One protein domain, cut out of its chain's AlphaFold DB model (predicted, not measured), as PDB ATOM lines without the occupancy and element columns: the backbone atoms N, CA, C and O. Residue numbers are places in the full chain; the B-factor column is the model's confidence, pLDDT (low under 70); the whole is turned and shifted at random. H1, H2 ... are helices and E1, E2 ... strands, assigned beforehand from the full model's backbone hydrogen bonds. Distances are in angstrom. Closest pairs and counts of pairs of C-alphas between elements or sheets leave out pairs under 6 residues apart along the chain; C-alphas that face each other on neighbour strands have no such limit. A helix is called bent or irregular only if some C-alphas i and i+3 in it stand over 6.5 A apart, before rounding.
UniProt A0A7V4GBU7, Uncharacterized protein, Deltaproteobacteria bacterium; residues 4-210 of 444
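This is residues 4 to 210 of the 444 residues of an uncharacterized protein of Deltaproteobacteria bacterium (UniProt A0A7V4GBU7). A twisted wall of seven strands has three helices, H3, H5 and H6, over one of its faces, and its other face is bare of helices. Past the edge strand E5 sits a small head made of the hairpin E6 and E7 with H4, and at the other end residues 6 to 12 stick out as part of a tail that begins with H1. The printed part has 207 residues, with six named helices and nine named strands in the order H1 H2 H3 E1 E2 E3 E4 E5 E6 E7 H4 H5 E8 E9 H6. The large sheet runs E1 E2 E3 E4 E9 E8 E5, all antiparallel, and the class is mixed, helices and strands. The whole is compact, with a radius of gyration of the C-alphas of 19.0 A and spans of 66 by 44 by 30 A.

H1, residues 4 to 7, begins at C-alpha 4, (15.798, 33.511, 16.471). H2 is residues 16 to 22; it is irregular, with C-alphas 18 and 21 8.5 A apart. H3, residues 25 to 42, is 25.6 A long. E1, residues 49 to 53, begins at C-alpha 49, (-10.715, 19.463, 19.255). E2, residues 56 to 63, is 22.5 A long, and E3, residues 66 to 73, is 22.8 A long. E4 is residues 78 to 83 and E5 residues 92 to 95. E6 is residues 116 to 119, E7 residues 125 to 128, and H4 residues 131 to 139. H5, residues 143 to 155, is 18.2 A long. E8 is residues 158 to 163 and E9 residues 167 to 172. H6, residues 182 to 210, is 42.1 A long and ends at C-alpha 210, (-40.392, 7.712, 0.436).

E1 to E4 form a meander, each strand the antiparallel neighbour of the one before. N 51 and O 58 of E1 and E2 are 3.0 A apart, N 59 and O 70 of E2 and E3 2.9 A, and N 69 and O 81 of E3 and E4 2.8 A, within hydrogen-bond range. Across E4 and E9, N 82 and O 168 are 2.8 A apart; across the hairpin E8 and E9, N 159 and O 171 are 2.8 A apart; across E8 and E5, N 94 and O 161 are 2.9 A apart. H3, H5 and H6 are on the same face of this sheet, in two layers, helices on one face of a sheet. H3 lies over E2 at a height over the sheet of 8.5 A and runs along the strands, at 11 degrees to E2 on the local plane. H5, at a height of 11.3 A, lies over E8 and only just over E5, on which 3 of its C-alphas fall. H6 touches H5, closest C-alphas Val 149 and Val 192 at 6.3 A, at a shallow tilt of 30 degrees, opposite ways. With residues 182 to 187 alone H6 touches H3, closest C-alphas Val 39 and Val 183 at 5.4 A, at a steep tilt of 51 degrees. H2 and H3, a helical hairpin, only just touch, with 3 pairs of C-alphas within 8 A, the closest Pro 16 and Gly 31 at 5.8 A. H4 only grazes the large sheet with residues 131 to 138. In the hairpin E6 and E7, N 118 and O 126 are 2.9 A apart, and the closest C-alphas of E5 and E7, Leu 94 and Thr 126, are 5.0 A apart. H1 and H2 are apart. Every O i to N i+4 pair is within hydrogen-bond range in H3, H4, H5 and H6; H2 has 0 of 3, with 2 of 4 O i to N i+3 pairs, and H1 is too short for such a pair.

The two C-alphas farthest apart, those of Phe 4 and His 106, are 68.2 A apart. The printed part has no cut. The link from E5 to E6, residues 96 to 115, is long. Mean pLDDT of the printed part is 85.3; it is under 70 at residues 4 to 16, 85 to 88, 104 to 111 and 113 to 114.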
ATOM      1  N   PHE A   4      16.463  33.525  15.163       48.41
ATOM      2  CA  PHE A   4      15.798  33.511  16.471       48.41
ATOM      3  C   PHE A   4      15.085  32.194  16.821       48.41
ATOM      4  O   PHE A   4      14.916  31.898  18.000       48.41
ATOM      5  N   GLY A   5      14.704  31.369  15.836       46.91
ATOM      6  CA  GLY A   5      14.063  30.072  16.104       46.91
ATOM      7  C   GLY A   5      14.994  29.049  16.770       46.91
ATOM      8  O   GLY A   5      14.547  28.276  17.612       46.91
ATOM      9  N   LYS A   6      16.297  29.090  16.452       43.88
ATOM     10  CA  LYS A   6      17.303  28.139  16.961       43.88
ATOM     11  C   LYS A   6      17.747  28.414  18.404       43.88
ATOM     12  O   LYS A   6      18.205  27.496  19.070       43.88
ATOM     13  N   LEU A   7      17.595  29.646  18.900       43.69
ATOM     14  CA  LEU A   7      18.039  30.047  20.246       43.69
ATOM     15  C   LEU A   7      17.029  29.720  21.361       43.69
ATOM     16  O   LEU A   7      17.409  29.680  22.524       43.69
ATOM     17  N   LEU A   8      15.761  29.454  21.027       53.53
ATOM     18  CA  LEU A   8      14.698  29.177  22.007       53.53
ATOM     19  C   LEU A   8      14.460  27.680  22.271       53.53
ATOM     20  O   LEU A   8      13.451  27.330  22.877       53.53
ATOM     21  N   GLY A   9      15.319  26.787  21.767       38.34
ATOM     22  CA  GLY A   9      15.094  25.339  21.868       38.34
ATOM     23  C   GLY A   9      13.782  24.882  21.222       38.34
ATOM     24  O   GLY A   9      13.297  23.795  21.521       38.34
ATOM     25  N   ARG A  10      13.182  25.708  20.348       45.12
ATOM     26  CA  ARG A  10      11.997  25.312  19.592       45.12
ATOM     27  C   ARG A  10      12.455  24.250  18.594       45.12
ATOM     28  O   ARG A  10      13.296  24.579  17.752       45.12
ATOM     29  N   PRO A  11      11.974  22.998  18.704       45.06
ATOM     30  CA  PRO A  11      12.335  21.963  17.754       45.06
ATOM     31  C   PRO A  11      12.016  22.464  16.346       45.06
ATOM     32  O   PRO A  11      10.998  23.126  16.123       45.06
ATOM     33  N   ASP A  12      12.943  22.201  15.431       44.41
ATOM     34  CA  ASP A  12      12.822  22.507  14.011       44.41
ATOM     35  C   ASP A  12      11.411  22.099  13.528       44.41
ATOM     36  O   ASP A  12      10.997  20.969  13.800       44.41
ATOM     37  N   PRO A  13      10.632  22.955  12.835       48.25
ATOM     38  CA  PRO A  13       9.310  22.583  12.306       48.25
ATOM     39  C   PRO A  13       9.360  21.464  11.246       48.25
ATOM     40  O   PRO A  13       8.330  21.120  10.654       48.25
ATOM     41  N   VAL A  14      10.539  20.890  10.999       50.72
ATOM     42  CA  VAL A  14      10.753  19.644  10.269       50.72
ATOM     43  C   VAL A  14      10.064  18.504  11.025       50.72
ATOM     44  O   VAL A  14      10.640  17.877  11.904       50.72
ATOM     45  N   ARG A  15       8.791  18.282  10.669       63.66
ATOM     46  CA  ARG A  15       8.026  17.027  10.782       63.66
ATOM     47  C   ARG A  15       8.462  16.150  11.974       63.66
ATOM     48  O   ARG A  15       9.224  15.207  11.765       63.66
ATOM     49  N   PRO A  16       7.979  16.409  13.207       60.59
ATOM     50  CA  PRO A  16       8.360  15.625  14.391       60.59
ATOM     51  C   PRO A  16       8.106  14.114  14.234       60.59
ATOM     52  O   PRO A  16       8.733  13.307  14.910       60.59
ATOM     53  N   TRP A  17       7.240  13.716  13.299       72.19
ATOM     54  CA  TRP A  17       6.986  12.324  12.936       72.19
ATOM     55  C   TRP A  17       8.112  11.610  12.176       72.19
ATOM     56  O   TRP A  17       8.151  10.387  12.208       72.19
ATOM     57  N   ASN A  18       9.083  12.317  11.590       71.44
ATOM     58  CA  ASN A  18      10.223  11.685  10.903       71.44
ATOM     59  C   ASN A  18      11.199  10.974  11.858       71.44
ATOM     60  O   ASN A  18      12.113  10.289  11.410       71.44
ATOM     61  N   ARG A  19      11.048  11.179  13.169       76.56
ATOM     62  CA  ARG A  19      11.851  10.547  14.224       76.56
ATOM     63  C   ARG A  19      10.968   9.982  15.329       76.56
ATOM     64  O   ARG A  19      11.382   9.957  16.481       76.56
ATOM     65  N   TRP A  20       9.740   9.579  14.992       81.94
ATOM     66  CA  TRP A  20       8.719   9.166  15.962       81.94
ATOM     67  C   TRP A  20       9.250   8.150  16.984       81.94
ATOM     68  O   TRP A  20       9.001   8.294  18.180       81.94
ATOM     69  N   ASP A  21      10.073   7.202  16.531       81.56
ATOM     70  CA  ASP A  21      10.653   6.160  17.380       81.56
ATOM     71  C   ASP A  21      11.759   6.656  18.323       81.56
ATOM     72  O   ASP A  21      11.938   6.096  19.403       81.56
ATOM     73  N   GLU A  22      12.444   7.748  17.980       84.06
ATOM     74  CA  GLU A  22      13.491   8.374  18.805       84.06
ATOM     75  C   GLU A  22      12.913   9.304  19.887       84.06
ATOM     76  O   GLU A  22      13.634   9.773  20.770       84.06
ATOM     77  N   LEU A  23      11.615   9.615  19.811       84.00
ATOM     78  CA  LEU A  23      10.941  10.512  20.743       84.00
ATOM     79  C   LEU A  23      10.519   9.783  22.022       84.00
ATOM     80  O   LEU A  23       9.994   8.669  21.980       84.00
ATOM     81  N   ASP A  24      10.663  10.469  23.157       89.69
ATOM     82  CA  ASP A  24      10.030  10.077  24.416       89.69
ATOM     83  C   ASP A  24       8.494  10.217  24.352       89.69
ATOM     84  O   ASP A  24       7.922  10.801  23.425       89.69
ATOM     85  N   LEU A  25       7.813   9.669  25.360       88.38
ATOM     86  CA  LEU A  25       6.352   9.628  25.437       88.38
ATOM     87  C   LEU A  25       5.702  11.017  25.307       88.38
ATOM     88  O   LEU A  25       4.692  11.165  24.617       88.38
ATOM     89  N   GLU A  26       6.264  12.034  25.964       88.62
ATOM     90  CA  GLU A  26       5.709  13.391  25.956       88.62
ATOM     91  C   GLU A  26       5.836  14.033  24.576       88.62
ATOM     92  O   GLU A  26       4.873  14.615  24.068       88.62
ATOM     93  N   LYS A  27       6.989  13.861  23.922       89.19
ATOM     94  CA  LYS A  27       7.217  14.357  22.564       89.19
ATOM     95  C   LYS A  27       6.347  13.643  21.533       89.19
ATOM     96  O   LYS A  27       5.835  14.316  20.638       89.19
ATOM     97  N   ARG A  28       6.115  12.329  21.663       89.38
ATOM     98  CA  ARG A  28       5.174  11.595  20.790       89.38
ATOM     99  C   ARG A  28       3.747  12.105  20.954       89.38
ATOM    100  O   ARG A  28       3.088  12.391  19.959       89.38
ATOM    101  N   ARG A  29       3.286  12.313  22.194       90.88
ATOM    102  CA  ARG A  29       1.962  12.908  22.455       90.88
ATOM    103  C   ARG A  29       1.839  14.304  21.844       90.88
ATOM    104  O   ARG A  29       0.883  14.565  21.119       90.88
ATOM    105  N   ALA A  30       2.810  15.186  22.082       90.25
ATOM    106  CA  ALA A  30       2.802  16.537  21.521       90.25
ATOM    107  C   ALA A  30       2.831  16.524  19.981       90.25
ATOM    108  O   ALA A  30       2.057  17.234  19.339       90.25
ATOM    109  N   GLY A  31       3.674  15.675  19.384       89.62
ATOM    110  CA  GLY A  31       3.744  15.477  17.937       89.62
ATOM    111  C   GLY A  31       2.432  14.954  17.351       89.62
ATOM    112  O   GLY A  31       1.980  15.461  16.325       89.62
ATOM    113  N   GLY A  32       1.784  14.007  18.030       92.75
ATOM    114  CA  GLY A  32       0.489  13.457  17.636       92.75
ATOM    115  C   GLY A  32      -0.643  14.480  17.696       92.75
ATOM    116  O   GLY A  32      -1.434  14.559  16.762       92.75
ATOM    117  N   LEU A  33      -0.683  15.328  18.730       94.25
ATOM    118  CA  LEU A  33      -1.646  16.436  18.808       94.25
ATOM    119  C   LEU A  33      -1.475  17.418  17.643       94.25
ATOM    120  O   LEU A  33      -2.460  17.796  17.013       94.25
ATOM    121  N   VAL A  34      -0.234  17.796  17.313       92.81
ATOM    122  CA  VAL A  34       0.058  18.683  16.171       92.81
ATOM    123  C   VAL A  34      -0.329  18.029  14.845       92.81
ATOM    124  O   VAL A  34      -0.898  18.690  13.977       92.81
ATOM    125  N   LEU A  35      -0.039  16.738  14.678       93.75
ATOM    126  CA  LEU A  35      -0.413  15.973  13.491       93.75
ATOM    127  C   LEU A  35      -1.935  15.981  13.308       93.75
ATOM    128  O   LEU A  35      -2.429  16.369  12.251       93.75
ATOM    129  N   LEU A  36      -2.677  15.614  14.353       96.00
ATOM    130  CA  LEU A  36      -4.136  15.567  14.342       96.00
ATOM    131  C   LEU A  36      -4.775  16.949  14.146       96.00
ATOM    132  O   LEU A  36      -5.777  17.071  13.443       96.00
ATOM    133  N   GLN A  37      -4.166  18.002  14.691       95.56
ATOM    134  CA  GLN A  37      -4.590  19.378  14.443       95.56
ATOM    135  C   GLN A  37      -4.450  19.747  12.958       95.56
ATOM    136  O   GLN A  37      -5.369  20.319  12.374       95.56
ATOM    137  N   ARG A  38      -3.349  19.350  12.308       95.44
ATOM    138  CA  ARG A  38      -3.155  19.567  10.865       95.44
ATOM    139  C   ARG A  38      -4.127  18.764  10.006       95.44
ATOM    140  O   ARG A  38      -4.540  19.254   8.959       95.44
ATOM    141  N   VAL A  39      -4.514  17.559  10.434       96.38
ATOM    142  CA  VAL A  39      -5.581  16.780   9.774       96.38
ATOM    143  C   VAL A  39      -6.900  17.554   9.818       96.38
ATOM    144  O   VAL A  39      -7.576  17.664   8.794       96.38
ATOM    145  N   ALA A  40      -7.239  18.140  10.971       96.69
ATOM    146  CA  ALA A  40      -8.436  18.961  11.128       96.69
ATOM    147  C   ALA A  40      -8.416  20.210  10.237       96.69
ATOM    148  O   ALA A  40      -9.406  20.496   9.565       96.69
ATOM    149  N   GLU A  41      -7.285  20.918  10.192       95.88
ATOM    150  CA  GLU A  41      -7.083  22.093   9.335       95.88
ATOM    151  C   GLU A  41      -7.205  21.740   7.851       95.88
ATOM    152  O   GLU A  41      -7.921  22.415   7.113       95.88
ATOM    153  N   ARG A  42      -6.561  20.649   7.417       96.12
ATOM    154  CA  ARG A  42      -6.584  20.185   6.024       96.12
ATOM    155  C   ARG A  42      -7.991  19.844   5.539       96.12
ATOM    156  O   ARG A  42      -8.307  20.097   4.382       96.12
ATOM    157  N   LEU A  43      -8.817  19.272   6.413       96.12
ATOM    158  CA  LEU A  43     -10.200  18.899   6.112       96.12
ATOM    159  C   LEU A  43     -11.216  20.010   6.426       96.12
ATOM    160  O   LEU A  43     -12.414  19.807   6.243       96.12
ATOM    161  N   GLY A  44     -10.769  21.173   6.914       96.12
ATOM    162  CA  GLY A  44     -11.656  22.283   7.269       96.12
ATOM    163  C   GLY A  44     -12.641  21.952   8.399       96.12
ATOM    164  O   GLY A  44     -13.756  22.473   8.413       96.12
ATOM    165  N   LEU A  45     -12.260  21.081   9.341       94.94
ATOM    166  CA  LEU A  45     -13.129  20.593  10.421       94.94
ATOM    167  C   LEU A  45     -13.280  21.647  11.527       94.94
ATOM    168  O   LEU A  45     -12.623  21.595  12.569       94.94
ATOM    169  N   GLN A  46     -14.152  22.626  11.292       90.69
ATOM    170  CA  GLN A  46     -14.427  23.695  12.249       90.69
ATOM    171  C   GLN A  46     -14.934  23.136  13.589       90.69
ATOM    172  O   GLN A  46     -15.823  22.289  13.633       90.69
ATOM    173  N   GLY A  47     -14.360  23.620  14.693       89.19
ATOM    174  CA  GLY A  47     -14.744  23.199  16.045       89.19
ATOM    175  C   GLY A  47     -14.251  21.807  16.457       89.19
ATOM    176  O   GLY A  47     -14.593  21.349  17.547       89.19
ATOM    177  N   ALA A  48     -13.447  21.130  15.628       95.50
ATOM    178  CA  ALA A  48     -12.767  19.912  16.043       95.50
ATOM    179  C   ALA A  48     -11.742  20.220  17.145       95.50
ATOM    180  O   ALA A  48     -11.069  21.250  17.125       95.50
ATOM    181  N   THR A  49     -11.623  19.317  18.114       96.62
ATOM    182  CA  THR A  49     -10.715  19.463  19.255       96.62
ATOM    183  C   THR A  49      -9.725  18.317  19.283       96.62
ATOM    184  O   THR A  49     -10.082  17.169  19.006       96.62
ATOM    185  N   THR A  50      -8.484  18.631  19.642       96.88
ATOM    186  CA  THR A  50      -7.464  17.630  19.939       96.88
ATOM    187  C   THR A  50      -7.301  17.481  21.449       96.88
ATOM    188  O   THR A  50      -7.382  18.455  22.196       96.88
ATOM    189  N   ARG A  51      -7.119  16.248  21.929       95.62
ATOM    190  CA  ARG A  51      -6.853  15.960  23.349       95.62
ATOM    191  C   ARG A  51      -5.987  14.719  23.507       95.62
ATOM    192  O   ARG A  51      -5.933  13.894  22.602       95.62
ATOM    193  N   SER A  52      -5.339  14.572  24.658       94.62
ATOM    194  CA  SER A  52      -4.585  13.368  25.017       94.62
ATOM    195  C   SER A  52      -5.228  12.681  26.217       94.62
ATOM    196  O   SER A  52      -5.675  13.355  27.143       94.62
ATOM    197  N   GLU A  53      -5.273  11.352  26.192       92.75
ATOM    198  CA  GLU A  53      -5.772  10.512  27.281       92.75
ATOM    199  C   GLU A  53      -4.891   9.259  27.356       92.75
ATOM    200  O   GLU A  53      -4.798   8.500  26.395       92.75
ATOM    201  N   GLY A  54      -4.182   9.062  28.471       90.50
ATOM    202  CA  GLY A  54      -3.273   7.922  28.618       90.50
ATOM    203  C   GLY A  54      -2.235   7.841  27.490       90.50
ATOM    204  O   GLY A  54      -1.521   8.802  27.209       90.50
ATOM    205  N   SER A  55      -2.105   6.685  26.852       90.31
ATOM    206  CA  SER A  55      -1.180   6.434  25.736       90.31
ATOM    207  C   SER A  55      -1.721   6.866  24.368       90.31
ATOM    208  O   SER A  55      -1.208   6.425  23.343       90.31
ATOM    209  N   GLU A  56      -2.764   7.697  24.334       94.19
ATOM    210  CA  GLU A  56      -3.510   8.008  23.118       94.19
ATOM    211  C   GLU A  56      -3.722   9.516  22.963       94.19
ATOM    212  O   GLU A  56      -3.793  10.288  23.930       94.19
ATOM    213  N   VAL A  57      -3.806   9.945  21.710       95.69
ATOM    214  CA  VAL A  57      -4.234  11.283  21.323       95.69
ATOM    215  C   VAL A  57      -5.397  11.174  20.350       95.69
ATOM    216  O   VAL A  57      -5.489  10.246  19.546       95.69
ATOM    217  N   PHE A  58      -6.314  12.128  20.452       97.25
ATOM    218  CA  PHE A  58      -7.585  12.099  19.752       97.25
ATOM    219  C   PHE A  58      -7.807  13.398  19.012       97.25
ATOM    220  O   PHE A  58      -7.532  14.468  19.549       97.25
ATOM    221  N   LEU A  59      -8.391  13.287  17.825       97.62
ATOM    222  CA  LEU A  59      -9.111  14.357  17.159       97.62
ATOM    223  C   LEU A  59     -10.588  14.009  17.241       97.62
ATOM    224  O   LEU A  59     -10.971  12.918  16.834       97.62
ATOM    225  N   GLN A  60     -11.421  14.910  17.738       97.44
ATOM    226  CA  GLN A  60     -12.854  14.664  17.844       97.44
ATOM    227  C   GLN A  60     -13.660  15.897  17.457       97.44
ATOM    228  O   GLN A  60     -13.263  17.030  17.732       97.44
ATOM    229  N   GLY A  61     -14.820  15.676  16.853       95.38
ATOM    230  CA  GLY A  61     -15.707  16.752  16.436       95.38
ATOM    231  C   GLY A  61     -17.015  16.228  15.865       95.38
ATOM    232  O   GLY A  61     -17.386  15.068  16.064       95.38
ATOM    233  N   SER A  62     -17.727  17.100  15.160       93.56
ATOM    234  CA  SER A  62     -18.959  16.753  14.461       93.56
ATOM    235  C   SER A  62     -19.030  17.478  13.124       93.56
ATOM    236  O   SER A  62     -18.752  18.670  13.064       93.56
ATOM    237  N   VAL A  63     -19.469  16.780  12.080       92.31
ATOM    238  CA  VAL A  63     -19.759  17.352  10.757       92.31
ATOM    239  C   VAL A  63     -21.140  16.872  10.342       92.31
ATOM    240  O   VAL A  63     -21.384  15.672  10.337       92.31
ATOM    241  N   GLU A  64     -22.067  17.790  10.052       88.50
ATOM    242  CA  GLU A  64     -23.427  17.449   9.576       88.50
ATOM    243  C   GLU A  64     -24.187  16.460  10.494       88.50
ATOM    244  O   GLU A  64     -25.007  15.657  10.053       88.50
ATOM    245  N   GLY A  65     -23.912  16.509  11.802       86.56
ATOM    246  CA  GLY A  65     -24.488  15.596  12.798       86.56
ATOM    247  C   GLY A  65     -23.781  14.240  12.927       86.56
ATOM    248  O   GLY A  65     -24.138  13.464  13.814       86.56
ATOM    249  N   ILE A  66     -22.761  13.967  12.110       91.50
ATOM    250  CA  ILE A  66     -21.872  12.809  12.232       91.50
ATOM    251  C   ILE A  66     -20.769  13.168  13.219       91.50
ATOM    252  O   ILE A  66     -19.932  14.033  12.950       91.50
ATOM    253  N   ARG A  67     -20.754  12.503  14.374       94.38
ATOM    254  CA  ARG A  67     -19.654  12.640  15.331       94.38
ATOM    255  C   ARG A  67     -18.489  11.807  14.840       94.38
ATOM    256  O   ARG A  67     -18.698  10.659  14.474       94.38
ATOM    257  N   PHE A  68     -17.285  12.350  14.872       95.69
ATOM    258  CA  PHE A  68     -16.090  11.621  14.467       95.69
ATOM    259  C   PHE A  68     -15.042  11.641  15.571       95.69
ATOM    260  O   PHE A  68     -14.984  12.570  16.386       95.69
ATOM    261  N   ARG A  69     -14.207  10.609  15.569       96.50
ATOM    262  CA  ARG A  69     -13.040  10.454  16.419       96.50
ATOM    263  C   ARG A  69     -11.927   9.803  15.605       96.50
ATOM    264  O   ARG A  69     -12.097   8.702  15.100       96.50
ATOM    265  N   VAL A  70     -10.786  10.468  15.499       96.19
ATOM    266  CA  VAL A  70      -9.538   9.859  15.032       96.19
ATOM    267  C   VAL A  70      -8.697   9.587  16.261       96.19
ATOM    268  O   VAL A  70      -8.443  10.503  17.043       96.19
ATOM    269  N   LYS A  71      -8.298   8.338  16.447       95.56
ATOM    270  CA  LYS A  71      -7.420   7.897  17.526       95.56
ATOM    271  C   LYS A  71      -6.036   7.651  16.945       95.56
ATOM    272  O   LYS A  71      -5.930   7.037  15.889       95.56
ATOM    273  N   LEU A  72      -5.008   8.114  17.643       94.75
ATOM    274  CA  LEU A  72      -3.607   7.827  17.361       94.75
ATOM    275  C   LEU A  72      -2.935   7.426  18.676       94.75
ATOM    276  O   LEU A  72      -2.949   8.195  19.640       94.75
ATOM    277  N   ASP A  73      -2.373   6.227  18.737       92.69
ATOM    278  CA  ASP A  73      -1.619   5.779  19.905       92.69
ATOM    279  C   ASP A  73      -0.148   6.237  19.851       92.69
ATOM    280  O   ASP A  73       0.362   6.741  18.848       92.69
ATOM    281  N   ILE A  74       0.563   6.068  20.964       87.81
ATOM    282  CA  ILE A  74       1.993   6.402  21.077       87.81
ATOM    283  C   ILE A  74       2.911   5.503  20.234       87.81
ATOM    284  O   ILE A  74       4.069   5.868  20.011       87.81
ATOM    285  N   ALA A  75       2.432   4.345  19.776       88.12
ATOM    286  CA  ALA A  75       3.141   3.510  18.810       88.12
ATOM    287  C   ALA A  75       2.971   4.049  17.376       88.12
ATOM    288  O   ALA A  75       3.679   3.625  16.472       88.12
ATOM    289  N   GLY A  76       2.091   5.033  17.176       85.06
ATOM    290  CA  GLY A  76       1.796   5.622  15.879       85.06
ATOM    291  C   GLY A  76       0.690   4.890  15.118       85.06
ATOM    292  O   GLY A  76       0.461   5.229  13.959       85.06
ATOM    293  N   SER A  77       0.017   3.906  15.723       90.38
ATOM    294  CA  SER A  77      -1.147   3.245  15.131       90.38
ATOM    295  C   SER A  77      -2.371   4.147  15.226       90.38
ATOM    296  O   SER A  77      -2.563   4.850  16.222       90.38
ATOM    297  N   ALA A  78      -3.203   4.133  14.187       92.50
ATOM    298  CA  ALA A  78      -4.353   5.011  14.100       92.50
ATOM    299  C   ALA A  78      -5.630   4.297  13.648       92.50
ATOM    300  O   ALA A  78      -5.604   3.282  12.954       92.50
ATOM    301  N   GLY A  79      -6.763   4.875  14.037       93.12
ATOM    302  CA  GLY A  79      -8.089   4.423  13.640       93.12
ATOM    303  C   GLY A  79      -9.072   5.583  13.568       93.12
ATOM    304  O   GLY A  79      -8.893   6.612  14.228       93.12
ATOM    305  N   VAL A  80     -10.112   5.413  12.759       94.69
ATOM    306  CA  VAL A  80     -11.209   6.376  12.619       94.69
ATOM    307  C   VAL A  80     -12.501   5.718  13.078       94.69
ATOM    308  O   VAL A  80     -12.820   4.622  12.640       94.69
ATOM    309  N   GLU A  81     -13.245   6.411  13.930       94.88
ATOM    310  CA  GLU A  81     -14.564   6.026  14.424       94.88
ATOM    311  C   GLU A  81     -15.544   7.166  14.117       94.88
ATOM    312  O   GLU A  81     -15.297   8.323  14.471       94.88
ATOM    313  N   LEU A  82     -16.666   6.864  13.471       93.62
ATOM    314  CA  LEU A  82     -17.778   7.786  13.260       93.62
ATOM    315  C   LEU A  82     -19.017   7.254  13.973       93.62
ATOM    316  O   LEU A  82     -19.242   6.052  14.003       93.62
ATOM    317  N   LYS A  83     -19.850   8.150  14.504       89.81
ATOM    318  CA  LYS A  83     -21.162   7.825  15.076       89.81
ATOM    319  C   LYS A  83     -22.241   8.699  14.479       89.81
ATOM    320  O   LYS A  83     -22.143   9.931  14.516       89.81
ATOM    321  N   TYR A  84     -23.313   8.070  14.027       84.31
ATOM    322  CA  TYR A  84     -24.484   8.735  13.466       84.31
ATOM    323  C   TYR A  84     -25.742   8.253  14.197       84.31
ATOM    324  O   TYR A  84     -26.371   7.262  13.848       84.31
ATOM    325  N   LYS A  85     -26.104   8.969  15.270       69.44
ATOM    326  CA  LYS A  85     -27.228   8.597  16.144       69.44
ATOM    327  C   LYS A  85     -28.554   8.520  15.380       69.44
ATOM    328  O   LYS A  85     -28.922   9.458  14.675       69.44
ATOM    329  N   GLY A  86     -29.321   7.461  15.645       64.06
ATOM    330  CA  GLY A  86     -30.731   7.360  15.260       64.06
ATOM    331  C   GLY A  86     -30.986   6.987  13.799       64.06
ATOM    332  O   GLY A  86     -32.115   7.133  13.336       64.06
ATOM    333  N   GLN A  87     -29.969   6.526  13.075       66.81
ATOM    334  CA  GLN A  87     -30.147   5.847  11.794       66.81
ATOM    335  C   GLN A  87     -29.931   4.354  12.031       66.81
ATOM    336  O   GLN A  87     -29.020   3.990  12.760       66.81
ATOM    337  N   ARG A  88     -30.779   3.492  11.464       67.12
ATOM    338  CA  ARG A  88     -30.489   2.058  11.362       67.12
ATOM    339  C   ARG A  88     -29.974   1.823   9.956       67.12
ATOM    340  O   ARG A  88     -30.766   1.704   9.028       67.12
ATOM    341  N   LEU A  89     -28.658   1.847   9.806       77.56
ATOM    342  CA  LEU A  89     -28.020   1.466   8.554       77.56
ATOM    343  C   LEU A  89     -27.760  -0.045   8.545       77.56
ATOM    344  O   LEU A  89     -27.573  -0.667   9.588       77.56
ATOM    345  N   GLU A  90     -27.748  -0.654   7.370       83.69
ATOM    346  CA  GLU A  90     -27.328  -2.053   7.240       83.69
ATOM    347  C   GLU A  90     -25.791  -2.172   7.352       83.69
ATOM    348  O   GLU A  90     -25.101  -1.151   7.401       83.69
ATOM    349  N   SER A  91     -25.206  -3.368   7.424       88.12
ATOM    350  CA  SER A  91     -23.743  -3.498   7.535       88.12
ATOM    351  C   SER A  91     -23.033  -3.474   6.176       88.12
ATOM    352  O   SER A  91     -23.558  -3.945   5.169       88.12
ATOM    353  N   ILE A  92     -21.825  -2.911   6.158       91.38
ATOM    354  CA  ILE A  92     -20.790  -3.118   5.138       91.38
ATOM    355  C   ILE A  92     -19.500  -3.422   5.907       91.38
ATOM    356  O   ILE A  92     -19.037  -2.546   6.638       91.38
ATOM    357  N   ASP A  93     -18.928  -4.619   5.769       93.31
ATOM    358  CA  ASP A  93     -17.658  -5.003   6.408       93.31
ATOM    359  C   ASP A  93     -16.649  -5.444   5.342       93.31
ATOM    360  O   ASP A  93     -16.684  -6.566   4.837       93.31
ATOM    361  N   LEU A  94     -15.763  -4.528   4.950       93.38
ATOM    362  CA  LEU A  94     -14.696  -4.834   4.005       93.38
ATOM    363  C   LEU A  94     -13.411  -5.167   4.747       93.38
ATOM    364  O   LEU A  94     -12.943  -4.401   5.594       93.38
ATOM    365  N   THR A  95     -12.788  -6.256   4.321       91.69
ATOM    366  CA  THR A  95     -11.458  -6.674   4.744       91.69
ATOM    367  C   THR A  95     -10.471  -6.545   3.588       91.69
ATOM    368  O   THR A  95     -10.756  -6.938   2.455       91.69
ATOM    369  N   HIS A  96      -9.287  -6.010   3.883       89.19
ATOM    370  CA  HIS A  96      -8.122  -6.060   3.008       89.19
ATOM    371  C   HIS A  96      -6.981  -6.795   3.712       89.19
ATOM    372  O   HIS A  96      -6.447  -6.328   4.719       89.19
ATOM    373  N   ASP A  97      -6.577  -7.932   3.144       84.75
ATOM    374  CA  ASP A  97      -5.397  -8.671   3.579       84.75
ATOM    375  C   ASP A  97      -4.396  -8.775   2.416       84.75
ATOM    376  O   ASP A  97      -4.647  -9.507   1.459       84.75
ATOM    377  N   PRO A  98      -3.243  -8.084   2.475       80.44
ATOM    378  CA  PRO A  98      -2.259  -8.116   1.396       80.44
ATOM    379  C   PRO A  98      -1.594  -9.491   1.196       80.44
ATOM    380  O   PRO A  98      -0.927  -9.694   0.181       80.44
ATOM    381  N   SER A  99      -1.753 -10.431   2.136       79.31
ATOM    382  CA  SER A  99      -1.291 -11.817   1.986       79.31
ATOM    383  C   SER A  99      -2.284 -12.711   1.229       79.31
ATOM    384  O   SER A  99      -1.904 -13.772   0.732       79.31
ATOM    385  N   VAL A 100      -3.534 -12.264   1.078       76.56
ATOM    386  CA  VAL A 100      -4.614 -13.011   0.434       76.56
ATOM    387  C   VAL A 100      -4.899 -12.389  -0.931       76.56
ATOM    388  O   VAL A 100      -5.197 -11.204  -1.047       76.56
ATOM    389  N   ARG A 101      -4.819 -13.194  -1.994       71.75
ATOM    390  CA  ARG A 101      -5.175 -12.768  -3.356       71.75
ATOM    391  C   ARG A 101      -6.448 -13.452  -3.821       71.75
ATOM    392  O   ARG A 101      -6.688 -14.609  -3.470       71.75
ATOM    393  N   ARG A 102      -7.216 -12.754  -4.660       75.62
ATOM    394  CA  ARG A 102      -8.369 -13.331  -5.348       75.62
ATOM    395  C   ARG A 102      -7.919 -14.530  -6.183       75.62
ATOM    396  O   ARG A 102      -7.056 -14.403  -7.049       75.62
ATOM    397  N   ARG A 103      -8.508 -15.690  -5.902       72.69
ATOM    398  CA  ARG A 103      -8.389 -16.907  -6.714       72.69
ATOM    399  C   ARG A 103      -9.694 -17.125  -7.491       72.69
ATOM    400  O   ARG A 103     -10.730 -16.612  -7.050       72.69
ATOM    401  N   PRO A 104      -9.680 -17.848  -8.622       69.25
ATOM    402  CA  PRO A 104     -10.904 -18.324  -9.266       69.25
ATOM    403  C   PRO A 104     -11.842 -18.990  -8.247       69.25
ATOM    404  O   PRO A 104     -11.363 -19.664  -7.342       69.25
ATOM    405  N   GLU A 105     -13.162 -18.806  -8.369       64.62
ATOM    406  CA  GLU A 105     -14.140 -19.276  -7.363       64.62
ATOM    407  C   GLU A 105     -14.012 -20.771  -7.034       64.62
ATOM    408  O   GLU A 105     -14.140 -21.157  -5.879       64.62
ATOM    409  N   HIS A 106     -13.681 -21.600  -8.027       61.84
ATOM    410  CA  HIS A 106     -13.486 -23.044  -7.861       61.84
ATOM    411  C   HIS A 106     -12.212 -23.429  -7.081       61.84
ATOM    412  O   HIS A 106     -12.061 -24.588  -6.709       61.84
ATOM    413  N   GLU A 107     -11.302 -22.483  -6.840       60.88
ATOM    414  CA  GLU A 107     -10.055 -22.667  -6.080       60.88
ATOM    415  C   GLU A 107     -10.108 -22.018  -4.685       60.88
ATOM    416  O   GLU A 107      -9.096 -21.972  -3.976       60.88
ATOM    417  N   GLN A 108     -11.253 -21.451  -4.297       64.31
ATOM    418  CA  GLN A 108     -11.425 -20.833  -2.986       64.31
ATOM    419  C   GLN A 108     -11.853 -21.892  -1.971       64.31
ATOM    420  O   GLN A 108     -12.919 -22.490  -2.093       64.31
ATOM    421  N   GLU A 109     -11.019 -22.118  -0.956       59.53
ATOM    422  CA  GLU A 109     -11.409 -22.938   0.189       59.53
ATOM    423  C   GLU A 109     -12.538 -22.228   0.959       59.53
ATOM    424  O   GLU A 109     -12.446 -21.014   1.188       59.53
ATOM    425  N   PRO A 110     -13.613 -22.945   1.339       58.31
ATOM    426  CA  PRO A 110     -14.646 -22.387   2.202       58.31
ATOM    427  C   PRO A 110     -14.017 -21.947   3.529       58.31
ATOM    428  O   PRO A 110     -13.171 -22.648   4.078       58.31
ATOM    429  N   PHE A 111     -14.394 -20.758   4.008       64.38
ATOM    430  CA  PHE A 111     -13.781 -20.155   5.195       64.38
ATOM    431  C   PHE A 111     -14.172 -20.932   6.460       64.38
ATOM    432  O   PHE A 111     -13.295 -21.428   7.159       64.38
ATOM    433  N   GLU A 112     -15.479 -21.123   6.664       70.31
ATOM    434  CA  GLU A 112     -16.105 -22.000   7.662       70.31
ATOM    435  C   GLU A 112     -17.445 -22.528   7.099       70.31
ATOM    436  O   GLU A 112     -17.956 -22.015   6.094       70.31
ATOM    437  N   GLU A 113     -18.024 -23.571   7.701       66.56
ATOM    438  CA  GLU A 113     -19.309 -24.132   7.258       66.56
ATOM    439  C   GLU A 113     -20.432 -23.085   7.396       66.56
ATOM    440  O   GLU A 113     -20.772 -22.658   8.496       66.56
ATOM    441  N   GLY A 114     -21.004 -22.654   6.265       67.50
ATOM    442  CA  GLY A 114     -22.059 -21.631   6.219       67.50
ATOM    443  C   GLY A 114     -21.570 -20.187   6.043       67.50
ATOM    444  O   GLY A 114     -22.400 -19.288   5.906       67.50
ATOM    445  N   GLU A 115     -20.259 -19.947   5.980       74.75
ATOM    446  CA  GLU A 115     -19.697 -18.621   5.714       74.75
ATOM    447  C   GLU A 115     -19.239 -18.467   4.261       74.75
ATOM    448  O   GLU A 115     -18.702 -19.390   3.645       74.75
ATOM    449  N   ALA A 116     -19.423 -17.270   3.701       77.69
ATOM    450  CA  ALA A 116     -18.950 -16.935   2.364       77.69
ATOM    451  C   ALA A 116     -17.832 -15.894   2.433       77.69
ATOM    452  O   ALA A 116     -17.826 -15.024   3.301       77.69
ATOM    453  N   ARG A 117     -16.909 -15.948   1.470       84.88
ATOM    454  CA  ARG A 117     -15.980 -14.857   1.167       84.88
ATOM    455  C   ARG A 117     -16.345 -14.287  -0.196       84.88
ATOM    456  O   ARG A 117     -16.282 -15.005  -1.188       84.88
ATOM    457  N   VAL A 118     -16.724 -13.013  -0.255       88.19
ATOM    458  CA  VAL A 118     -17.168 -12.372  -1.502       88.19
ATOM    459  C   VAL A 118     -16.226 -11.230  -1.848       88.19
ATOM    460  O   VAL A 118     -16.074 -10.269  -1.100       88.19
ATOM    461  N   TRP A 119     -15.559 -11.343  -2.993       90.50
ATOM    462  CA  TRP A 119     -14.620 -10.331  -3.469       90.50
ATOM    463  C   TRP A 119     -15.368  -9.181  -4.140       90.50
ATOM    464  O   TRP A 119     -16.098  -9.397  -5.104       90.50
ATOM    465  N   VAL A 120     -15.139  -7.957  -3.661       90.50
ATOM    466  CA  VAL A 120     -15.672  -6.725  -4.274       90.50
ATOM    467  C   VAL A 120     -14.634  -6.021  -5.156       90.50
ATOM    468  O   VAL A 120     -14.976  -5.163  -5.960       90.50
ATOM    469  N   SER A 121     -13.358  -6.394  -5.022       89.88
ATOM    470  CA  SER A 121     -12.258  -6.018  -5.918       89.88
ATOM    471  C   SER A 121     -11.178  -7.107  -5.901       89.88
ATOM    472  O   SER A 121     -11.364  -8.148  -5.278       89.88
ATOM    473  N   ASP A 122     -10.029  -6.886  -6.540       85.44
ATOM    474  CA  ASP A 122      -8.905  -7.838  -6.490       85.44
ATOM    475  C   ASP A 122      -8.192  -7.882  -5.128       85.44
ATOM    476  O   ASP A 122      -7.373  -8.769  -4.879       85.44
ATOM    477  N   VAL A 123      -8.484  -6.918  -4.251       84.25
ATOM    478  CA  VAL A 123      -7.750  -6.690  -2.998       84.25
ATOM    479  C   VAL A 123      -8.647  -6.594  -1.767       84.25
ATOM    480  O   VAL A 123      -8.134  -6.665  -0.653       84.25
ATOM    481  N   ALA A 124      -9.957  -6.425  -1.949       90.50
ATOM    482  CA  ALA A 124     -10.917  -6.284  -0.861       90.50
ATOM    483  C   ALA A 124     -12.062  -7.287  -1.003       90.50
ATOM    484  O   ALA A 124     -12.570  -7.526  -2.106       90.50
ATOM    485  N   PHE A 125     -12.484  -7.833   0.131       91.50
ATOM    486  CA  PHE A 125     -13.552  -8.818   0.220       91.50
ATOM    487  C   PHE A 125     -14.375  -8.629   1.496       91.50
ATOM    488  O   PHE A 125     -13.895  -8.060   2.475       91.50
ATOM    489  N   THR A 126     -15.603  -9.134   1.484       90.19
ATOM    490  CA  THR A 126     -16.444  -9.342   2.669       90.19
ATOM    491  C   THR A 126     -16.335 -10.807   3.103       90.19
ATOM    492  O   THR A 126     -16.042 -11.686   2.281       90.19
ATOM    493  N   CYS A 127     -16.536 -11.099   4.388       87.19
ATOM    494  CA  CYS A 127     -16.505 -12.468   4.913       87.19
ATOM    495  C   CYS A 127     -17.542 -12.693   6.020       87.19
ATOM    496  O   CYS A 127     -17.832 -11.776   6.783       87.19
ATOM    497  N   GLY A 128     -18.067 -13.917   6.113       84.56
ATOM    498  CA  GLY A 128     -19.034 -14.342   7.131       84.56
ATOM    499  C   GLY A 128     -20.389 -14.749   6.544       84.56
ATOM    500  O   GLY A 128     -20.554 -14.871   5.326       84.56
ATOM    501  N   SER A 129     -21.385 -14.940   7.413       81.69
ATOM    502  CA  SER A 129     -22.747 -15.357   7.034       81.69
ATOM    503  C   SER A 129     -23.509 -14.330   6.182       81.69
ATOM    504  O   SER A 129     -24.398 -14.703   5.422       81.69
ATOM    505  N   HIS A 130     -23.148 -13.044   6.266       86.25
ATOM    506  CA  HIS A 130     -23.800 -11.942   5.540       86.25
ATOM    507  C   HIS A 130     -22.955 -11.374   4.390       86.25
ATOM    508  O   HIS A 130     -23.318 -10.358   3.800       86.25
ATOM    509  N   ALA A 131     -21.848 -12.031   4.024       86.56
ATOM    510  CA  ALA A 131     -20.865 -11.486   3.087       86.56
ATOM    511  C   ALA A 131     -21.460 -11.067   1.727       86.56
ATOM    512  O   ALA A 131     -21.045 -10.053   1.163       86.56
ATOM    513  N   ARG A 132     -22.441 -11.816   1.202       88.00
ATOM    514  CA  ARG A 132     -23.118 -11.481  -0.066       88.00
ATOM    515  C   ARG A 132     -23.926 -10.193   0.038       88.00
ATOM    516  O   ARG A 132     -23.730  -9.300  -0.777       88.00
ATOM    517  N   GLU A 133     -24.760 -10.069   1.066       89.62
ATOM    518  CA  GLU A 133     -25.558  -8.860   1.290       89.62
ATOM    519  C   GLU A 133     -24.662  -7.632   1.512       89.62
ATOM    520  O   GLU A 133     -24.933  -6.547   1.008       89.62
ATOM    521  N   GLU A 134     -23.562  -7.789   2.252       91.31
ATOM    522  CA  GLU A 134     -22.602  -6.706   2.485       91.31
ATOM    523  C   GLU A 134     -21.874  -6.281   1.203       91.31
ATOM    524  O   GLU A 134     -21.640  -5.088   0.993       91.31
ATOM    525  N   ALA A 135     -21.552  -7.236   0.324       92.19
ATOM    526  CA  ALA A 135     -20.955  -6.955  -0.976       92.19
ATOM    527  C   ALA A 135     -21.934  -6.206  -1.892       92.19
ATOM    528  O   ALA A 135     -21.549  -5.210  -2.502       92.19
ATOM    529  N   GLU A 136     -23.200  -6.625  -1.936       92.81
ATOM    530  CA  GLU A 136     -24.261  -5.938  -2.683       92.81
ATOM    531  C   GLU A 136     -24.472  -4.506  -2.171       92.81
ATOM    532  O   GLU A 136     -24.541  -3.561  -2.958       92.81
ATOM    533  N   ARG A 137     -24.484  -4.308  -0.847       91.50
ATOM    534  CA  ARG A 137     -24.589  -2.975  -0.226       91.50
ATOM    535  C   ARG A 137     -23.402  -2.081  -0.563       91.50
ATOM    536  O   ARG A 137     -23.582  -0.885  -0.784       91.50
ATOM    537  N   PHE A 138     -22.193  -2.637  -0.616       94.69
ATOM    538  CA  PHE A 138     -21.028  -1.889  -1.081       94.69
ATOM    539  C   PHE A 138     -21.148  -1.526  -2.567       94.69
ATOM    540  O   PHE A 138     -20.903  -0.378  -2.934       94.69
ATOM    541  N   GLN A 139     -21.588  -2.465  -3.406       94.75
ATOM    542  CA  GLN A 139     -21.806  -2.250  -4.841       94.75
ATOM    543  C   GLN A 139     -22.954  -1.275  -5.147       94.75
ATOM    544  O   GLN A 139     -22.983  -0.688  -6.227       94.75
ATOM    545  N   ALA A 140     -23.870  -1.059  -4.202       93.19
ATOM    546  CA  ALA A 140     -24.925  -0.055  -4.299       93.19
ATOM    547  C   ALA A 140     -24.425   1.386  -4.066       93.19
ATOM    548  O   ALA A 140     -25.124   2.343  -4.409       93.19
ATOM    549  N   LEU A 141     -23.223   1.573  -3.502       93.50
ATOM    550  CA  LEU A 141     -22.616   2.903  -3.400       93.50
ATOM    551  C   LEU A 141     -22.319   3.465  -4.801       93.50
ATOM    552  O   LEU A 141     -22.091   2.700  -5.734       93.50
ATOM    553  N   PRO A 142     -22.237   4.794  -4.981       96.12
ATOM    554  CA  PRO A 142     -21.771   5.366  -6.242       96.12
ATOM    555  C   PRO A 142     -20.399   4.804  -6.640       96.12
ATOM    556  O   PRO A 142     -19.511   4.717  -5.792       96.12
ATOM    557  N   GLU A 143     -20.210   4.466  -7.917       95.50
ATOM    558  CA  GLU A 143     -18.986   3.818  -8.417       95.50
ATOM    559  C   GLU A 143     -17.714   4.597  -8.042       95.50
ATOM    560  O   GLU A 143     -16.739   4.024  -7.556       95.50
ATOM    561  N   GLU A 144     -17.749   5.928  -8.156       96.00
ATOM    562  CA  GLU A 144     -16.648   6.804  -7.741       96.00
ATOM    563  C   GLU A 144     -16.291   6.632  -6.256       96.00
ATOM    564  O   GLU A 144     -15.120   6.654  -5.874       96.00
ATOM    565  N   LEU A 145     -17.294   6.443  -5.394       96.31
ATOM    566  CA  LEU A 145     -17.087   6.245  -3.964       96.31
ATOM    567  C   LEU A 145     -16.544   4.844  -3.669       96.31
ATOM    568  O   LEU A 145     -15.651   4.717  -2.834       96.31
ATOM    569  N   GLN A 146     -17.011   3.821  -4.390       96.44
ATOM    570  CA  GLN A 146     -16.449   2.471  -4.306       96.44
ATOM    571  C   GLN A 146     -14.954   2.486  -4.645       96.44
ATOM    572  O   GLN A 146     -14.127   2.040  -3.847       96.44
ATOM    573  N   GLN A 147     -14.582   3.079  -5.784       95.94
ATOM    574  CA  GLN A 147     -13.188   3.187  -6.222       95.94
ATOM    575  C   GLN A 147     -12.323   3.955  -5.217       95.94
ATOM    576  O   GLN A 147     -11.183   3.560  -4.949       95.94
ATOM    577  N   ARG A 148     -12.860   5.027  -4.620       96.38
ATOM    578  CA  ARG A 148     -12.179   5.785  -3.561       96.38
ATOM    579  C   ARG A 148     -11.943   4.948  -2.309       96.38
ATOM    580  O   ARG A 148     -10.839   5.003  -1.776       96.38
ATOM    581  N   VAL A 149     -12.927   4.162  -1.863       95.56
ATOM    582  CA  VAL A 149     -12.770   3.255  -0.714       95.56
ATOM    583  C   VAL A 149     -11.689   2.216  -1.004       95.56
ATOM    584  O   VAL A 149     -10.739   2.119  -0.234       95.56
ATOM    585  N   ILE A 150     -11.763   1.507  -2.135       95.19
ATOM    586  CA  ILE A 150     -10.763   0.488  -2.505       95.19
ATOM    587  C   ILE A 150      -9.356   1.092  -2.616       95.19
ATOM    588  O   ILE A 150      -8.390   0.542  -2.084       95.19
ATOM    589  N   SER A 151      -9.235   2.263  -3.248       94.50
ATOM    590  CA  SER A 151      -7.959   2.978  -3.362       94.50
ATOM    591  C   SER A 151      -7.408   3.395  -1.998       94.50
ATOM    592  O   SER A 151      -6.208   3.259  -1.756       94.50
ATOM    593  N   ALA A 152      -8.268   3.871  -1.093       93.12
ATOM    594  CA  ALA A 152      -7.878   4.226   0.265       93.12
ATOM    595  C   ALA A 152      -7.456   2.986   1.064       93.12
ATOM    596  O   ALA A 152      -6.435   3.040   1.742       93.12
ATOM    597  N   MET A 153      -8.158   1.853   0.940       92.94
ATOM    598  CA  MET A 153      -7.759   0.602   1.600       92.94
ATOM    599  C   MET A 153      -6.340   0.181   1.211       92.94
ATOM    600  O   MET A 153      -5.540  -0.140   2.088       92.94
ATOM    601  N   LEU A 154      -5.994   0.289  -0.075       90.88
ATOM    602  CA  LEU A 154      -4.650  -0.007  -0.573       90.88
ATOM    603  C   LEU A 154      -3.599   1.008  -0.115       90.88
ATOM    604  O   LEU A 154      -2.595   0.640   0.494       90.88
ATOM    605  N   ARG A 155      -3.805   2.294  -0.422       90.38
ATOM    606  CA  ARG A 155      -2.795   3.344  -0.197       90.38
ATOM    607  C   ARG A 155      -2.603   3.655   1.279       90.38
ATOM    608  O   ARG A 155      -1.481   3.893   1.717       90.38
ATOM    609  N   CYS A 156      -3.694   3.642   2.040       90.25
ATOM    610  CA  CYS A 156      -3.697   3.964   3.461       90.25
ATOM    611  C   CYS A 156      -3.576   2.723   4.353       90.25
ATOM    612  O   CYS A 156      -3.634   2.870   5.573       90.25
ATOM    613  N   LYS A 157      -3.412   1.525   3.766       90.50
ATOM    614  CA  LYS A 157      -3.322   0.240   4.473       90.50
ATOM    615  C   LYS A 157      -4.496   0.015   5.445       90.50
ATOM    616  O   LYS A 157      -4.292  -0.427   6.574       90.50
ATOM    617  N   ILE A 158      -5.727   0.336   5.042       90.06
ATOM    618  CA  ILE A 158      -6.919   0.074   5.870       90.06
ATOM    619  C   ILE A 158      -7.178  -1.435   5.857       90.06
ATOM    620  O   ILE A 158      -7.411  -1.992   4.791       90.06
ATOM    621  N   LEU A 159      -7.141  -2.089   7.019       87.69
ATOM    622  CA  LEU A 159      -7.432  -3.524   7.139       87.69
ATOM    623  C   LEU A 159      -8.923  -3.801   7.163       87.69
ATOM    624  O   LEU A 159      -9.388  -4.702   6.475       87.69
ATOM    625  N   TYR A 160      -9.643  -3.021   7.966       90.56
ATOM    626  CA  TYR A 160     -11.074  -3.170   8.170       90.56
ATOM    627  C   TYR A 160     -11.745  -1.840   7.892       90.56
ATOM    628  O   TYR A 160     -11.367  -0.822   8.478       90.56
ATOM    629  N   PHE A 161     -12.732  -1.862   7.006       93.44
ATOM    630  CA  PHE A 161     -13.609  -0.738   6.729       93.44
ATOM    631  C   PHE A 161     -15.041  -1.185   7.012       93.44
ATOM    632  O   PHE A 161     -15.644  -1.915   6.227       93.44
ATOM    633  N   ARG A 162     -15.556  -0.779   8.171       92.56
ATOM    634  CA  ARG A 162     -16.806  -1.274   8.745       92.56
ATOM    635  C   ARG A 162     -17.799  -0.147   8.875       92.56
ATOM    636  O   ARG A 162     -17.586   0.751   9.671       92.56
ATOM    637  N   SER A 163     -18.908  -0.210   8.158       90.50
ATOM    638  CA  SER A 163     -20.029   0.709   8.326       90.50
ATOM    639  C   SER A 163     -21.228  -0.076   8.837       90.50
ATOM    640  O   SER A 163     -21.845  -0.826   8.086       90.50
ATOM    641  N   ARG A 164     -21.551   0.066  10.122       85.69
ATOM    642  CA  ARG A 164     -22.638  -0.645  10.803       85.69
ATOM    643  C   ARG A 164     -23.817   0.292  11.055       85.69
ATOM    644  O   ARG A 164     -23.852   1.431  10.579       85.69
ATOM    645  N   SER A 165     -24.799  -0.210  11.798       79.81
ATOM    646  CA  SER A 165     -26.067   0.470  12.043       79.81
ATOM    647  C   SER A 165     -25.921   1.844  12.673       79.81
ATOM    648  O   SER A 165     -26.589   2.760  12.209       79.81
ATOM    649  N   GLU A 166     -25.038   2.005  13.656       81.94
ATOM    650  CA  GLU A 166     -24.896   3.257  14.415       81.94
ATOM    651  C   GLU A 166     -23.498   3.886  14.327       81.94
ATOM    652  O   GLU A 166     -23.304   5.037  14.748       81.94
ATOM    653  N   ASP A 167     -22.531   3.155  13.776       88.06
ATOM    654  CA  ASP A 167     -21.139   3.562  13.714       88.06
ATOM    655  C   ASP A 167     -20.427   3.134  12.431       88.06
ATOM    656  O   ASP A 167     -20.856   2.252  11.686       88.06
ATOM    657  N   HIS A 168     -19.323   3.823  12.168       89.38
ATOM    658  CA  HIS A 168     -18.367   3.468  11.137       89.38
ATOM    659  C   HIS A 168     -16.976   3.390  11.751       89.38
ATOM    660  O   HIS A 168     -16.571   4.306  12.461       89.38
ATOM    661  N   GLU A 169     -16.222   2.348  11.431       92.50
ATOM    662  CA  GLU A 169     -14.869   2.114  11.912       92.50
ATOM    663  C   GLU A 169     -13.929   1.820  10.740       92.50
ATOM    664  O   GLU A 169     -14.183   0.945   9.913       92.50
ATOM    665  N   SER A 170     -12.806   2.535  10.689       91.12
ATOM    666  CA  SER A 170     -11.694   2.244   9.783       91.12
ATOM    667  C   SER A 170     -10.452   1.948  10.616       91.12
ATOM    668  O   SER A 170      -9.944   2.837  11.307       91.12
ATOM    669  N   TYR A 171      -9.959   0.712  10.552       89.06
ATOM    670  CA  TYR A 171      -8.755   0.281  11.266       89.06
ATOM    671  C   TYR A 171      -7.561   0.196  10.316       89.06
ATOM    672  O   TYR A 171      -7.643  -0.440   9.262       89.06
ATOM    673  N   LEU A 172      -6.448   0.826  10.688       88.38
ATOM    674  CA  LEU A 172      -5.277   0.975   9.827       88.38
ATOM    675  C   LEU A 172      -4.165   0.006  10.231       88.38
ATOM    676  O   LEU A 172      -3.878  -0.184  11.412       88.38
ATOM    677  N   ARG A 173      -3.495  -0.578   9.236       81.44
ATOM    678  CA  ARG A 173      -2.230  -1.293   9.414       81.44
ATOM    679  C   ARG A 173      -1.064  -0.348   9.202       81.44
ATOM    680  O   ARG A 173      -0.957   0.309   8.172       81.44
ATOM    681  N   GLY A 174      -0.137  -0.395  10.143       77.62
ATOM    682  CA  GLY A 174       1.088   0.382  10.112       77.62
ATOM    683  C   GLY A 174       1.056   1.541  11.092       77.62
ATOM    684  O   GLY A 174       0.080   1.761  11.816       77.62
ATOM    685  N   THR A 175       2.169   2.251  11.132       84.56
ATOM    686  CA  THR A 175       2.424   3.330  12.082       84.56
ATOM    687  C   THR A 175       2.758   4.626  11.349       84.56
ATOM    688  O   THR A 175       3.242   4.598  10.222       84.56
ATOM    689  N   VAL A 176       2.511   5.774  11.985       84.75
ATOM    690  CA  VAL A 176       2.869   7.115  11.482       84.75
ATOM    691  C   VAL A 176       4.231   7.178  10.760       84.75
ATOM    692  O   VAL A 176       4.258   7.718   9.655       84.75
ATOM    693  N   PRO A 177       5.347   6.648  11.307       83.88
ATOM    694  CA  PRO A 177       6.647   6.701  10.629       83.88
ATOM    695  C   PRO A 177       6.745   5.904   9.314       83.88
ATOM    696  O   PRO A 177       7.673   6.141   8.546       83.88
ATOM    697  N   GLU A 178       5.809   5.002   9.006       85.19
ATOM    698  CA  GLU A 178       5.782   4.270   7.728       85.19
ATOM    699  C   GLU A 178       5.265   5.110   6.547       85.19
ATOM    700  O   GLU A 178       5.300   4.635   5.410       85.19
ATOM    701  N   PHE A 179       4.757   6.321   6.796       85.69
ATOM    702  CA  PHE A 179       4.132   7.165   5.780       85.69
ATOM    703  C   PHE A 179       4.887   8.487   5.601       85.69
ATOM    704  O   PHE A 179       5.115   9.226   6.558       85.69
ATOM    705  N   ASP A 180       5.198   8.838   4.349       86.44
ATOM    706  CA  ASP A 180       5.908  10.084   4.012       86.44
ATOM    707  C   ASP A 180       5.114  11.346   4.395       86.44
ATOM    708  O   ASP A 180       5.683  12.374   4.788       86.44
ATOM    709  N   ASP A 181       3.783  11.282   4.284       91.31
ATOM    710  CA  ASP A 181       2.851  12.335   4.694       91.31
ATOM    711  C   ASP A 181       1.710  11.755   5.555       91.31
ATOM    712  O   ASP A 181       0.620  11.467   5.050       91.31
ATOM    713  N   PRO A 182       1.932  11.605   6.875       91.38
ATOM    714  CA  PRO A 182       0.930  11.078   7.801       91.38
ATOM    715  C   PRO A 182      -0.330  11.945   7.903       91.38
ATOM    716  O   PRO A 182      -1.399  11.447   8.254       91.38
ATOM    717  N   VAL A 183      -0.219  13.246   7.599       93.19
ATOM    718  CA  VAL A 183      -1.368  14.158   7.586       93.19
ATOM    719  C   VAL A 183      -2.246  13.851   6.379       93.19
ATOM    720  O   VAL A 183      -3.450  13.693   6.542       93.19
ATOM    721  N   ALA A 184      -1.666  13.728   5.179       92.56
ATOM    722  CA  ALA A 184      -2.424  13.335   3.990       92.56
ATOM    723  C   ALA A 184      -3.071  11.954   4.156       92.56
ATOM    724  O   ALA A 184      -4.252  11.805   3.850       92.56
ATOM    725  N   TRP A 185      -2.321  10.993   4.702       92.88
ATOM    726  CA  TRP A 185      -2.794   9.639   4.990       92.88
ATOM    727  C   TRP A 185      -4.042   9.631   5.885       92.88
ATOM    728  O   TRP A 185      -5.088   9.125   5.482       92.88
ATOM    729  N   LEU A 186      -3.983  10.245   7.073       94.38
ATOM    730  CA  LEU A 186      -5.135  10.267   7.983       94.38
ATOM    731  C   LEU A 186      -6.289  11.127   7.466       94.38
ATOM    732  O   LEU A 186      -7.452  10.792   7.705       94.38
ATOM    733  N   SER A 187      -5.992  12.209   6.742       95.62
ATOM    734  CA  SER A 187      -7.026  13.007   6.086       95.62
ATOM    735  C   SER A 187      -7.794  12.200   5.042       95.62
ATOM    736  O   SER A 187      -9.014  12.309   5.001       95.62
ATOM    737  N   GLU A 188      -7.122  11.376   4.233       95.31
ATOM    738  CA  GLU A 188      -7.774  10.533   3.223       95.31
ATOM    739  C   GLU A 188      -8.703   9.494   3.867       95.31
ATOM    740  O   GLU A 188      -9.855   9.364   3.454       95.31
ATOM    741  N   VAL A 189      -8.243   8.813   4.924       94.56
ATOM    742  CA  VAL A 189      -9.053   7.820   5.654       94.56
ATOM    743  C   VAL A 189     -10.313   8.459   6.241       94.56
ATOM    744  O   VAL A 189     -11.414   7.921   6.081       94.56
ATOM    745  N   LEU A 190     -10.175   9.602   6.923       96.06
ATOM    746  CA  LEU A 190     -11.312  10.295   7.528       96.06
ATOM    747  C   LEU A 190     -12.276  10.834   6.461       96.06
ATOM    748  O   LEU A 190     -13.487  10.689   6.621       96.06
ATOM    749  N   ASP A 191     -11.765  11.406   5.370       96.62
ATOM    750  CA  ASP A 191     -12.583  11.938   4.276       96.62
ATOM    751  C   ASP A 191     -13.420  10.848   3.590       96.62
ATOM    752  O   ASP A 191     -14.635  11.000   3.445       96.62
ATOM    753  N   VAL A 192     -12.810   9.706   3.248       96.12
ATOM    754  CA  VAL A 192     -13.536   8.558   2.677       96.12
ATOM    755  C   VAL A 192     -14.576   8.008   3.656       96.12
ATOM    756  O   VAL A 192     -15.711   7.745   3.257       96.12
ATOM    757  N   SER A 193     -14.229   7.892   4.942       95.38
ATOM    758  CA  SER A 193     -15.159   7.408   5.972       95.38
ATOM    759  C   SER A 193     -16.371   8.346   6.104       95.38
ATOM    760  O   SER A 193     -17.516   7.892   6.146       95.38
ATOM    761  N   LEU A 194     -16.144   9.667   6.103       95.31
ATOM    762  CA  LEU A 194     -17.208  10.675   6.142       95.31
ATOM    763  C   LEU A 194     -18.072  10.656   4.877       95.31
ATOM    764  O   LEU A 194     -19.290  10.792   4.975       95.31
ATOM    765  N   ALA A 195     -17.471  10.487   3.697       95.25
ATOM    766  CA  ALA A 195     -18.197  10.419   2.431       95.25
ATOM    767  C   ALA A 195     -19.162   9.221   2.388       95.25
ATOM    768  O   ALA A 195     -20.326   9.390   2.015       95.25
ATOM    769  N   VAL A 196     -18.715   8.044   2.841       94.12
ATOM    770  CA  VAL A 196     -19.579   6.862   2.976       94.12
ATOM    771  C   VAL A 196     -20.692   7.119   3.987       94.12
ATOM    772  O   VAL A 196     -21.863   6.985   3.637       94.12
ATOM    773  N   ALA A 197     -20.373   7.583   5.197       92.12
ATOM    774  CA  ALA A 197     -21.389   7.858   6.214       92.12
ATOM    775  C   ALA A 197     -22.463   8.853   5.722       92.12
ATOM    776  O   ALA A 197     -23.657   8.595   5.865       92.12
ATOM    777  N   ARG A 198     -22.063   9.955   5.071       92.81
ATOM    778  CA  ARG A 198     -22.988  10.943   4.482       92.81
ATOM    779  C   ARG A 198     -23.931  10.320   3.464       92.81
ATOM    780  O   ARG A 198     -25.138  10.543   3.538       92.81
ATOM    781  N   ARG A 199     -23.386   9.543   2.522       92.31
ATOM    782  CA  ARG A 199     -24.179   8.915   1.464       92.31
ATOM    783  C   ARG A 199     -25.233   7.985   2.054       92.31
ATOM    784  O   ARG A 199     -26.407   8.108   1.718       92.31
ATOM    785  N   ARG A 200     -24.827   7.132   2.991       89.31
ATOM    786  CA  ARG A 200     -25.727   6.157   3.611       89.31
ATOM    787  C   ARG A 200     -26.804   6.815   4.472       89.31
ATOM    788  O   ARG A 200     -27.955   6.394   4.450       89.31
ATOM    789  N   ILE A 201     -26.468   7.889   5.190       88.69
ATOM    790  CA  ILE A 201     -27.458   8.679   5.938       88.69
ATOM    791  C   ILE A 201     -28.463   9.338   4.987       88.69
ATOM    792  O   ILE A 201     -29.653   9.374   5.293       88.69
ATOM    793  N   ALA A 202     -28.011   9.861   3.844       88.81
ATOM    794  CA  ALA A 202     -28.901  10.449   2.848       88.81
ATOM    795  C   ALA A 202     -29.859   9.403   2.255       88.81
ATOM    796  O   ALA A 202     -31.055   9.667   2.160       88.81
ATOM    797  N   GLU A 203     -29.364   8.205   1.934       86.00
ATOM    798  CA  GLU A 203     -30.184   7.084   1.454       86.00
ATOM    799  C   GLU A 203     -31.211   6.638   2.498       86.00
ATOM    800  O   GLU A 203     -32.388   6.503   2.175       86.00
ATOM    801  N   ALA A 204     -30.812   6.499   3.765       83.38
ATOM    802  CA  ALA A 204     -31.730   6.140   4.845       83.38
ATOM    803  C   ALA A 204     -32.824   7.201   5.066       83.38
ATOM    804  O   ALA A 204     -33.985   6.864   5.310       83.38
ATOM    805  N   ARG A 205     -32.480   8.491   4.945       83.81
ATOM    806  CA  ARG A 205     -33.462   9.586   5.004       83.81
ATOM    807  C   ARG A 205     -34.422   9.542   3.820       83.81
ATOM    808  O   ARG A 205     -35.625   9.587   4.046       83.81
ATOM    809  N   ALA A 206     -33.910   9.389   2.602       82.75
ATOM    810  CA  ALA A 206     -34.734   9.289   1.401       82.75
ATOM    811  C   ALA A 206     -35.675   8.076   1.456       82.75
ATOM    812  O   ALA A 206     -36.858   8.209   1.168       82.75
ATOM    813  N   ALA A 207     -35.187   6.917   1.908       76.31
ATOM    814  CA  ALA A 207     -36.006   5.721   2.098       76.31
ATOM    815  C   ALA A 207     -37.117   5.945   3.134       76.31
ATOM    816  O   ALA A 207     -38.251   5.523   2.930       76.31
ATOM    817  N   ARG A 208     -36.822   6.657   4.229       74.94
ATOM    818  CA  ARG A 208     -37.819   7.015   5.245       74.94
ATOM    819  C   ARG A 208     -38.846   8.030   4.741       74.94
ATOM    820  O   ARG A 208     -40.003   7.955   5.137       74.94
ATOM    821  N   GLU A 209     -38.433   8.993   3.925       77.00
ATOM    822  CA  GLU A 209     -39.325  10.000   3.337       77.00
ATOM    823  C   GLU A 209     -40.201   9.415   2.222       77.00
ATOM    824  O   GLU A 209     -41.359   9.807   2.092       77.00
ATOM    825  N   ALA A 210     -39.668   8.458   1.460       70.81
ATOM    826  CA  ALA A 210     -40.392   7.712   0.436       70.81
ATOM    827  C   ALA A 210     -41.282   6.601   1.017       70.81
ATOM    828  O   ALA A 210     -42.194   6.133   0.334       70.81
TER     829      ALA A 210